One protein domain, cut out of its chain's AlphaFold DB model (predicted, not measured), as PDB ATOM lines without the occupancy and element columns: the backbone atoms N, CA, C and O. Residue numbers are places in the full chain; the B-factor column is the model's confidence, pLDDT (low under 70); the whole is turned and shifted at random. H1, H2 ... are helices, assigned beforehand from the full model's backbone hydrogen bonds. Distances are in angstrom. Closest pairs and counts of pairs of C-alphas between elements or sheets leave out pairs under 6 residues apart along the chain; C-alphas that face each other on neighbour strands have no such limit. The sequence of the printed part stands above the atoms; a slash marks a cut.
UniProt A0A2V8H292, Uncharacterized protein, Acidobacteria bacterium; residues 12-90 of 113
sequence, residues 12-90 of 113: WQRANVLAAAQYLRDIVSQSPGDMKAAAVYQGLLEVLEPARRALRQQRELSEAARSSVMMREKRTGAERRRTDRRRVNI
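AT A GLANCE: This is residues 12 to 90 of the 113 residues of an uncharacterized protein of Acidobacteria bacterium (UniProt A0A2V8H292). A helical hairpin, H1 and H2 side by side, forms a small head, and the much longer H3 leaves it at a corner as a long arm whose residues 57 to 89 stick out alone. The printed part has 79 residues with three named helices, H1, H2 and H3 in that order, and no named strand: all helix. It is extended, with a radius of gyration of the C-alphas of 22.9 A, and spans 76 by 27 by 11 A, the arm making most of the length.

HOW THE PARTS SIT: H1, residues 12 to 30, and H2, residues 35 to 48, form a helical hairpin. They touch at a shallow tilt of 27 degrees, opposite ways; their closest C-alphas, of Ala 21 and Tyr 41, are 5.5 A apart. H3, residues 50 to 89, only just touches H2, with 3 pairs of C-alphas within 8 A, and only at the corner; the closest C-alphas, of Glu 46 and Arg 53, are 5.5 A apart. H2 and H3 stand at a steep tilt of 61 degrees. H1 and H3 are apart. In H1, H2 and H3 every O i to N i+4 pair is within hydrogen-bond range.

IN THESE COORDINATES: H1 begins at C-alpha 12, (-47.736, 34.243, 69.355), and is 27.6 A long. H2 measures 20.2 A. H3 measures 58.9 A and ends at C-alpha 89, (13.308, 49.341, 27.730).

THE WHOLE: The C-alphas of Trp 12 and Ile 90, the two farthest apart, are 77.1 A apart. The printed part has no cut, and both links are tight. Residues 68 to 90 have pLDDT under 70.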
ATOM      1  N   TRP A  12     -46.782  33.942  70.427       93.62
ATOM      2  CA  TRP A  12     -47.736  34.243  69.355       93.62
ATOM      3  C   TRP A  12     -47.068  34.926  68.153       93.62
ATOM      4  O   TRP A  12     -47.319  34.548  67.009       93.62
ATOM      5  N   GLN A  13     -46.170  35.890  68.382       93.31
ATOM      6  CA  GLN A  13     -45.436  36.543  67.291       93.31
ATOM      7  C   GLN A  13     -44.570  35.531  66.532       93.31
ATOM      8  O   GLN A  13     -44.580  35.504  65.303       93.31
ATOM      9  N   ARG A  14     -43.852  34.664  67.258       92.56
ATOM     10  CA  ARG A  14     -43.008  33.624  66.658       92.56
ATOM     11  C   ARG A  14     -43.832  32.640  65.826       92.56
ATOM     12  O   ARG A  14     -43.421  32.307  64.719       92.56
ATOM     13  N   ALA A  15     -44.993  32.215  66.327       93.69
ATOM     14  CA  ALA A  15     -45.893  31.311  65.613       93.69
ATOM     15  C   ALA A  15     -46.402  31.914  64.291       93.69
ATOM     16  O   ALA A  15     -46.361  31.247  63.260       93.69
ATOM     17  N   ASN A  16     -46.799  33.192  64.288       95.56
ATOM     18  CA  ASN A  16     -47.251  33.866  63.066       95.56
ATOM     19  C   ASN A  16     -46.129  34.044  62.039       95.56
ATOM     20  O   ASN A  16     -46.339  33.826  60.847       95.56
ATOM     21  N   VAL A  17     -44.920  34.398  62.484       93.94
ATOM     22  CA  VAL A  17     -43.765  34.525  61.583       93.94
ATOM     23  C   VAL A  17     -43.374  33.168  60.988       93.94
ATOM     24  O   VAL A  17     -43.064  33.093  59.801       93.94
ATOM     25  N   LEU A  18     -43.443  32.087  61.772       94.50
ATOM     26  CA  LEU A  18     -43.248  30.723  61.269       94.50
ATOM     27  C   LEU A  18     -44.300  30.337  60.224       94.50
ATOM     28  O   LEU A  18     -43.940  29.811  59.174       94.50
ATOM     29  N   ALA A  19     -45.578  30.634  60.476       96.19
ATOM     30  CA  ALA A  19     -46.655  30.365  59.526       96.19
ATOM     31  C   ALA A  19     -46.456  31.131  58.206       96.19
ATOM     32  O   ALA A  19     -46.552  30.544  57.129       96.19
ATOM     33  N   ALA A  20     -46.086  32.414  58.280       96.25
ATOM     34  CA  ALA A  20     -45.770  33.223  57.102       96.25
ATOM     35  C   ALA A  20     -44.564  32.675  56.318       96.25
ATOM     36  O   ALA A  20     -44.583  32.639  55.088       96.25
ATOM     37  N   ALA A  21     -43.522  32.209  57.017       95.62
ATOM     38  CA  ALA A  21     -42.361  31.593  56.381       95.62
ATOM     39  C   ALA A  21     -42.724  30.273  55.682       95.62
ATOM     40  O   ALA A  21     -42.257  30.025  54.573       95.62
ATOM     41  N   GLN A  22     -43.575  29.446  56.294       96.12
ATOM     42  CA  GLN A  22     -44.042  28.202  55.685       96.12
ATOM     43  C   GLN A  22     -44.884  28.474  54.431       96.12
ATOM     44  O   GLN A  22     -44.624  27.882  53.391       96.12
ATOM     45  N   TYR A  23     -45.796  29.445  54.487       96.06
ATOM     46  CA  TYR A  23     -46.577  29.870  53.324       96.06
ATOM     47  C   TYR A  23     -45.691  30.340  52.156       96.06
ATOM     48  O   TYR A  23     -45.879  29.927  51.012       96.06
ATOM     49  N   LEU A  24     -44.676  31.164  52.432       95.38
ATOM     50  CA  LEU A  24     -43.752  31.627  51.392       95.38
ATOM     51  C   LEU A  24     -42.862  30.511  50.844       95.38
ATOM     52  O   LEU A  24     -42.526  30.536  49.663       95.38
ATOM     53  N   ARG A  25     -42.495  29.523  51.666       94.75
ATOM     54  CA  ARG A  25     -41.776  28.332  51.199       94.75
ATOM     55  C   ARG A  25     -42.592  27.588  50.145       94.75
ATOM     56  O   ARG A  25     -42.033  27.194  49.122       94.75
ATOM     57  N   ASP A  26     -43.890  27.438  50.380       94.50
ATOM     58  CA  ASP A  26     -44.786  26.760  49.449       94.50
ATOM     59  C   ASP A  26     -44.912  27.560  48.140       94.50
ATOM     60  O   ASP A  26     -44.773  26.984  47.061       94.50
ATOM     61  N   ILE A  27     -45.026  28.893  48.206       93.00
ATOM     62  CA  ILE A  27     -45.023  29.766  47.013       93.00
ATOM     63  C   ILE A  27     -43.728  29.621  46.211       93.00
ATOM     64  O   ILE A  27     -43.772  29.441  44.997       93.00
ATOM     65  N   VAL A  28     -42.571  29.675  46.874       94.12
ATOM     66  CA  VAL A  28     -41.266  29.541  46.205       94.12
ATOM     67  C   VAL A  28     -41.122  28.163  45.558       94.12
ATOM     68  O   VAL A  28     -40.541  28.051  44.483       94.12
ATOM     69  N   SER A  29     -41.677  27.114  46.174       92.50
ATOM     70  CA  SER A  29     -41.673  25.770  45.586       92.50
ATOM     71  C   SER A  29     -42.503  25.681  44.300       92.50
ATOM     72  O   SER A  29     -42.127  24.961  43.378       92.50
ATOM     73  N   GLN A  30     -43.595  26.447  44.220       93.44
ATOM     74  CA  GLN A  30     -44.491  26.500  43.062       93.44
ATOM     75  C   GLN A  30     -43.982  27.452  41.972       93.44
ATOM     76  O   GLN A  30     -44.212  27.214  40.789       93.44
ATOM     77  N   SER A  31     -43.272  28.515  42.357       90.56
ATOM     78  CA  SER A  31     -42.695  29.511  41.454       90.56
ATOM     79  C   SER A  31     -41.226  29.789  41.808       90.56
ATOM     80  O   SER A  31     -40.909  30.798  42.446       90.56
ATOM     81  N   PRO A  32     -40.288  28.926  41.365       85.94
ATOM     82  CA  PRO A  32     -38.861  29.077  41.667       85.94
ATOM     83  C   PRO A  32     -38.227  30.357  41.096       85.94
ATOM     84  O   PRO A  32     -37.130  30.734  41.500       85.94
ATOM     85  N   GLY A  33     -38.896  31.016  40.143       90.81
ATOM     86  CA  GLY A  33     -38.453  32.276  39.543       90.81
ATOM     87  C   GLY A  33     -38.805  33.521  40.360       90.81
ATOM     88  O   GLY A  33     -38.297  34.602  40.058       90.81
ATOM     89  N   ASP A  34     -39.647  33.404  41.392       91.94
ATOM     90  CA  ASP A  34     -40.020  34.546  42.224       91.94
ATOM     91  C   ASP A  34     -38.920  34.872  43.248       91.94
ATOM     92  O   ASP A  34     -38.928  34.456  44.413       91.94
ATOM     93  N   MET A  35     -37.956  35.674  42.795       92.75
ATOM     94  CA  MET A  35     -36.861  36.169  43.629       92.75
ATOM     95  C   MET A  35     -37.353  36.994  44.824       92.75
ATOM     96  O   MET A  35     -36.681  37.031  45.857       92.75
ATOM     97  N   LYS A  36     -38.519  37.648  44.716       92.81
ATOM     98  CA  LYS A  36     -39.081  38.453  45.802       92.81
ATOM     99  C   LYS A  36     -39.606  37.543  46.907       92.81
ATOM    100  O   LYS A  36     -39.265  37.762  48.069       92.81
ATOM    101  N   ALA A  37     -40.364  36.503  46.562       92.25
ATOM    102  CA  ALA A  37     -40.835  35.513  47.529       92.25
ATOM    103  C   ALA A  37     -39.662  34.814  48.238       92.25
ATOM    104  O   ALA A  37     -39.664  34.692  49.466       92.25
ATOM    105  N   ALA A  38     -38.616  34.449  47.490       92.31
ATOM    106  CA  ALA A  38     -37.410  33.844  48.051       92.31
ATOM    107  C   ALA A  38     -36.671  34.789  49.017       92.31
ATOM    108  O   ALA A  38     -36.265  34.367  50.103       92.31
ATOM    109  N   ALA A  39     -36.532  36.071  48.664       93.88
ATOM    110  CA  ALA A  39     -35.893  37.068  49.520       93.88
ATOM    111  C   ALA A  39     -36.673  37.300  50.825       93.88
ATOM    112  O   ALA A  39     -36.073  37.334  51.901       93.88
ATOM    113  N   VAL A  40     -38.005  37.408  50.754       94.69
ATOM    114  CA  VAL A  40     -38.847  37.583  51.949       94.69
ATOM    115  C   VAL A  40     -38.790  36.337  52.835       94.69
ATOM    116  O   VAL A  40     -38.616  36.468  54.045       94.69
ATOM    117  N   TYR A  41     -38.858  35.134  52.253       94.44
ATOM    118  CA  TYR A  41     -38.707  33.878  52.992       94.44
ATOM    119  C   TYR A  41     -37.390  33.834  53.780       94.44
ATOM    120  O   TYR A  41     -37.400  33.579  54.985       94.44
ATOM    121  N   GLN A  42     -36.265  34.152  53.128       92.06
ATOM    122  CA  GLN A  42     -34.967  34.213  53.800       92.06
ATOM    123  C   GLN A  42     -34.966  35.255  54.919       92.06
ATOM    124  O   GLN A  42     -34.565  34.933  56.035       92.06
ATOM    125  N   GLY A  43     -35.499  36.455  54.675       92.25
ATOM    126  CA  GLY A  43     -35.609  37.503  55.691       92.25
ATOM    127  C   GLY A  43     -36.382  37.061  56.940       92.25
ATOM    128  O   GLY A  43     -35.948  37.339  58.058       92.25
ATOM    129  N   LEU A  44     -37.481  36.313  56.784       93.12
ATOM    130  CA  LEU A  44     -38.246  35.785  57.921       93.12
ATOM    131  C   LEU A  44     -37.453  34.749  58.728       93.12
ATOM    132  O   LEU A  44     -37.516  34.757  59.959       93.12
ATOM    133  N   LEU A  45     -36.657  33.902  58.070       91.81
ATOM    134  CA  LEU A  45     -35.785  32.954  58.772       91.81
ATOM    135  C   LEU A  45     -34.738  33.668  59.634       91.81
ATOM    136  O   LEU A  45     -34.387  33.185  60.706       91.81
ATOM    137  N   GLU A  46     -34.260  34.832  59.210       89.75
ATOM    138  CA  GLU A  46     -33.314  35.633  59.996       89.75
ATOM    139  C   GLU A  46     -33.935  36.293  61.215       89.75
ATOM    140  O   GLU A  46     -33.248  36.521  62.208       89.75
ATOM    141  N   VAL A  47     -35.216  36.651  61.118       88.38
ATOM    142  CA  VAL A  47     -35.982  37.180  62.248       88.38
ATOM    143  C   VAL A  47     -36.181  36.080  63.289       88.38
ATOM    144  O   VAL A  47     -36.020  36.327  64.481       88.38
ATOM    145  N   LEU A  48     -36.470  34.853  62.845       88.19
ATOM    146  CA  LEU A  48     -36.655  33.693  63.722       88.19
ATOM    147  C   LEU A  48     -35.351  33.178  64.338       88.19
ATOM    148  O   LEU A  48     -35.368  32.678  65.470       88.19
ATOM    149  N   GLU A  49     -34.250  33.278  63.592       85.62
ATOM    150  CA  GLU A  49     -32.915  32.832  63.983       85.62
ATOM    151  C   GLU A  49     -31.861  33.923  63.731       85.62
ATOM    152  O   GLU A  49     -31.182  33.935  62.696       85.62
ATOM    153  N   PRO A  50     -31.637  34.811  64.710       78.75
ATOM    154  CA  PRO A  50     -30.681  35.915  64.581       78.75
ATOM    155  C   PRO A  50     -29.234  35.462  64.333       78.75
ATOM    156  O   PRO A  50     -28.454  36.181  63.707       78.75
ATOM    157  N   ALA A  51     -28.879  34.232  64.721       79.19
ATOM    158  CA  ALA A  51     -27.594  33.618  64.385       79.19
ATOM    159  C   ALA A  51     -27.377  33.470  62.863       79.19
ATOM    160  O   ALA A  51     -26.254  33.636  62.380       79.19
ATOM    161  N   ARG A  52     -28.442  33.238  62.077       78.75
ATOM    162  CA  ARG A  52     -28.351  33.194  60.606       78.75
ATOM    163  C   ARG A  52     -27.960  34.543  60.022       78.75
ATOM    164  O   ARG A  52     -27.221  34.587  59.039       78.75
ATOM    165  N   ARG A  53     -28.408  35.639  60.642       78.50
ATOM    166  CA  ARG A  53     -28.012  37.000  60.261       78.50
ATOM    167  C   ARG A  53     -26.520  37.226  60.450       78.50
ATOM    168  O   ARG A  53     -25.865  37.681  59.515       78.50
ATOM    169  N   ALA A  54     -25.977  36.844  61.604       78.12
ATOM    170  CA  ALA A  54     -24.545  36.958  61.871       78.12
ATOM    171  C   ALA A  54     -23.706  36.146  60.867       78.12
ATOM    172  O   ALA A  54     -22.729  36.653  60.318       78.12
ATOM    173  N   LEU A  55     -24.129  34.915  60.555       79.56
ATOM    174  CA  LEU A  55     -23.442  34.065  59.579       79.56
ATOM    175  C   LEU A  55     -23.463  34.642  58.160       79.56
ATOM    176  O   LEU A  55     -22.451  34.568  57.464       79.56
ATOM    177  N   ARG A  56     -24.579  35.231  57.713       83.38
ATOM    178  CA  ARG A  56     -24.627  35.891  56.398       83.38
ATOM    179  C   ARG A  56     -23.706  37.098  56.347       83.38
ATOM    180  O   ARG A  56     -22.906  37.185  55.427       83.38
ATOM    181  N   GLN A  57     -23.759  37.966  57.355       82.69
ATOM    182  CA  GLN A  57     -22.878  39.133  57.431       82.69
ATOM    183  C   GLN A  57     -21.403  38.715  57.418       82.69
ATOM    184  O   GLN A  57     -20.587  39.313  56.722       82.69
ATOM    185  N   GLN A  58     -21.050  37.637  58.124       81.12
ATOM    186  CA  GLN A  58     -19.693  37.096  58.094       81.12
ATOM    187  C   GLN A  58     -19.298  36.578  56.700       81.12
ATOM    188  O   GLN A  58     -18.158  36.782  56.268       81.12
ATOM    189  N   ARG A  59     -20.217  35.921  55.980       83.44
ATOM    190  CA  ARG A  59     -19.993  35.477  54.593       83.44
ATOM    191  C   ARG A  59     -19.819  36.663  53.646       83.44
ATOM    192  O   ARG A  59     -18.834  36.682  52.918       83.44
ATOM    193  N   GLU A  60     -20.684  37.670  53.729       80.88
ATOM    194  CA  GLU A  60     -20.603  38.905  52.935       80.88
ATOM    195  C   GLU A  60     -19.266  39.629  53.155       80.88
ATOM    196  O   GLU A  60     -18.584  39.992  52.197       80.88
ATOM    197  N   LEU A  61     -18.825  39.765  54.411       79.12
ATOM    198  CA  LEU A  61     -17.517  40.342  54.741       79.12
ATOM    199  C   LEU A  61     -16.356  39.509  54.184       79.12
ATOM    200  O   LEU A  61     -15.366  40.063  53.709       79.12
ATOM    201  N   SER A  62     -16.472  38.180  54.214       76.81
ATOM    202  CA  SER A  62     -15.452  37.277  53.670       76.81
ATOM    203  C   SER A  62     -15.373  37.354  52.144       76.81
ATOM    204  O   SER A  62     -14.280  37.336  51.580       76.81
ATOM    205  N   GLU A  63     -16.510  37.464  51.459       81.00
ATOM    206  CA  GLU A  63     -16.582  37.655  50.008       81.00
ATOM    207  C   GLU A  63     -16.034  39.021  49.590       81.00
ATOM    208  O   GLU A  63     -15.222  39.100  48.666       81.00
ATOM    209  N   ALA A  64     -16.386  40.084  50.317       75.50
ATOM    210  CA  ALA A  64     -15.822  41.416  50.123       75.50
ATOM    211  C   ALA A  64     -14.301  41.436  50.367       75.50
ATOM    212  O   ALA A  64     -13.542  42.034  49.600       75.50
ATOM    213  N   ALA A  65     -13.819  40.727  51.390       73.62
ATOM    214  CA  ALA A  65     -12.390  40.582  51.637       73.62
ATOM    215  C   ALA A  65     -11.696  39.840  50.481       73.62
ATOM    216  O   ALA A  65     -10.697  40.328  49.951       73.62
ATOM    217  N   ARG A  66     -12.247  38.708  50.024       72.50
ATOM    218  CA  ARG A  66     -11.713  37.940  48.882       72.50
ATOM    219  C   ARG A  66     -11.672  38.765  47.596       72.50
ATOM    220  O   ARG A  66     -10.653  38.756  46.906       72.50
ATOM    221  N   SER A  67     -12.734  39.505  47.287       71.06
ATOM    222  CA  SER A  67     -12.777  40.358  46.095       71.06
ATOM    223  C   SER A  67     -11.743  41.485  46.172       71.06
ATOM    224  O   SER A  67     -11.035  41.739  45.194       71.06
ATOM    225  N   SER A  68     -11.555  42.090  47.349       66.00
ATOM    226  CA  SER A  68     -10.537  43.124  47.565       66.00
ATOM    227  C   SER A  68      -9.103  42.595  47.403       66.00
ATOM    228  O   SER A  68      -8.264  43.265  46.791       66.00
ATOM    229  N   VAL A  69      -8.824  41.369  47.866       68.38
ATOM    230  CA  VAL A  69      -7.524  40.703  47.687       68.38
ATOM    231  C   VAL A  69      -7.275  40.420  46.209       68.38
ATOM    232  O   VAL A  69      -6.226  40.809  45.698       68.38
ATOM    233  N   MET A  70      -8.250  39.864  45.484       63.41
ATOM    234  CA  MET A  70      -8.113  39.628  44.042       63.41
ATOM    235  C   MET A  70      -7.887  40.928  43.254       63.41
ATOM    236  O   MET A  70      -7.090  40.961  42.315       63.41
ATOM    237  N   MET A  71      -8.548  42.030  43.628       61.88
ATOM    238  CA  MET A  71      -8.298  43.338  43.009       61.88
ATOM    239  C   MET A  71      -6.893  43.871  43.326       61.88
ATOM    240  O   MET A  71      -6.219  44.409  42.441       61.88
ATOM    241  N   ARG A  72      -6.409  43.687  44.561       64.62
ATOM    242  CA  ARG A  72      -5.046  44.063  44.972       64.62
ATOM    243  C   ARG A  72      -3.981  43.235  44.250       64.62
ATOM    244  O   ARG A  72      -2.975  43.792  43.806       64.62
ATOM    245  N   GLU A  73      -4.193  41.936  44.082       61.56
ATOM    246  CA  GLU A  73      -3.305  41.050  43.321       61.56
ATOM    247  C   GLU A  73      -3.241  41.446  41.843       61.56
ATOM    248  O   GLU A  73      -2.152  41.583  41.285       61.56
ATOM    249  N   LYS A  74      -4.386  41.754  41.220       62.81
ATOM    250  CA  LYS A  74      -4.426  42.271  39.842       62.81
ATOM    251  C   LYS A  74      -3.654  43.586  39.700       62.81
ATOM    252  O   LYS A  74      -2.873  43.733  38.758       62.81
ATOM    253  N   ARG A  75      -3.812  44.520  40.649       58.66
ATOM    254  CA  ARG A  75      -3.102  45.813  40.650       58.66
ATOM    255  C   ARG A  75      -1.592  45.643  40.843       58.66
ATOM    256  O   ARG A  75      -0.812  46.215  40.088       58.66
ATOM    257  N   THR A  76      -1.164  44.827  41.805       60.62
ATOM    258  CA  THR A  76       0.267  44.581  42.066       60.62
ATOM    259  C   THR A  76       0.940  43.798  40.938       60.62
ATOM    260  O   THR A  76       2.075  44.105  40.577       60.62
ATOM    261  N   GLY A  77       0.243  42.844  40.314       64.12
ATOM    262  CA  GLY A  77       0.724  42.138  39.126       64.12
ATOM    263  C   GLY A  77       0.891  43.057  37.913       64.12
ATOM    264  O   GLY A  77       1.900  42.973  37.214       64.12
ATOM    265  N   ALA A  78      -0.054  43.971  37.674       65.12
ATOM    266  CA  ALA A  78       0.054  44.965  36.606       65.12
ATOM    267  C   ALA A  78       1.229  45.935  36.827       65.12
ATOM    268  O   ALA A  78       1.993  46.190  35.895       65.12
ATOM    269  N   GLU A  79       1.431  46.403  38.061       60.78
ATOM    270  CA  GLU A  79       2.538  47.304  38.409       60.78
ATOM    271  C   GLU A  79       3.906  46.617  38.287       60.78
ATOM    272  O   GLU A  79       4.855  47.198  37.753       60.78
ATOM    273  N   ARG A  80       4.003  45.339  38.690       60.50
ATOM    274  CA  ARG A  80       5.211  44.523  38.483       60.50
ATOM    275  C   ARG A  80       5.537  44.387  36.998       60.50
ATOM    276  O   ARG A  80       6.657  44.692  36.611       60.50
ATOM    277  N   ARG A  81       4.561  44.033  36.152       61.78
ATOM    278  CA  ARG A  81       4.769  43.919  34.693       61.78
ATOM    279  C   ARG A  81       5.157  45.252  34.048       61.78
ATOM    280  O   ARG A  81       5.974  45.274  33.133       61.78
ATOM    281  N   ARG A  82       4.592  46.371  34.512       62.31
ATOM    282  CA  ARG A  82       4.944  47.714  34.023       62.31
ATOM    283  C   ARG A  82       6.368  48.102  34.416       62.31
ATOM    284  O   ARG A  82       7.096  48.652  33.594       62.31
ATOM    285  N   THR A  83       6.768  47.787  35.645       62.84
ATOM    286  CA  THR A  83       8.135  48.000  36.136       62.84
ATOM    287  C   THR A  83       9.135  47.140  35.367       62.84
ATOM    288  O   THR A  83      10.190  47.633  34.984       62.84
ATOM    289  N   ASP A  84       8.784  45.888  35.076       59.84
ATOM    290  CA  ASP A  84       9.642  44.960  34.339       59.84
ATOM    291  C   ASP A  84       9.831  45.398  32.877       59.84
ATOM    292  O   ASP A  84      10.953  45.522  32.400       59.84
ATOM    293  N   ARG A  85       8.753  45.810  32.194       59.12
ATOM    294  CA  ARG A  85       8.847  46.415  30.850       59.12
ATOM    295  C   ARG A  85       9.687  47.692  30.830       59.12
ATOM    296  O   ARG A  85      10.437  47.914  29.887       59.12
ATOM    297  N   ARG A  86       9.586  48.531  31.867       59.09
ATOM    298  CA  ARG A  86      10.445  49.719  32.003       59.09
ATOM    299  C   ARG A  86      11.915  49.341  32.180       59.09
ATOM    300  O   ARG A  86      12.758  50.020  31.615       59.09
ATOM    301  N   ARG A  87      12.222  48.261  32.905       58.47
ATOM    302  CA  ARG A  87      13.593  47.741  33.052       58.47
ATOM    303  C   ARG A  87      14.143  47.131  31.765       58.47
ATOM    304  O   ARG A  87      15.334  47.247  31.536       58.47
ATOM    305  N   VAL A  88      13.294  46.531  30.931       58.50
ATOM    306  CA  VAL A  88      13.690  45.988  29.618       58.50
ATOM    307  C   VAL A  88      13.920  47.100  28.583       58.50
ATOM    308  O   VAL A  88      14.830  46.992  27.770       58.50
ATOM    309  N   ASN A  89      13.147  48.191  28.636       57.41
ATOM    310  CA  ASN A  89      13.308  49.341  27.730       57.41
ATOM    311  C   ASN A  89      14.451  50.293  28.121       57.41
ATOM    312  O   ASN A  89      14.818  51.165  27.337       57.41
ATOM    313  N   ILE A  90      15.015  50.143  29.319       59.25
ATOM    314  CA  ILE A  90      16.300  50.737  29.684       59.25
ATOM    315  C   ILE A  90      17.333  49.691  29.270       59.25
ATOM    316  O   ILE A  90      17.586  48.746  30.013       59.25
TER     317      ILE A  90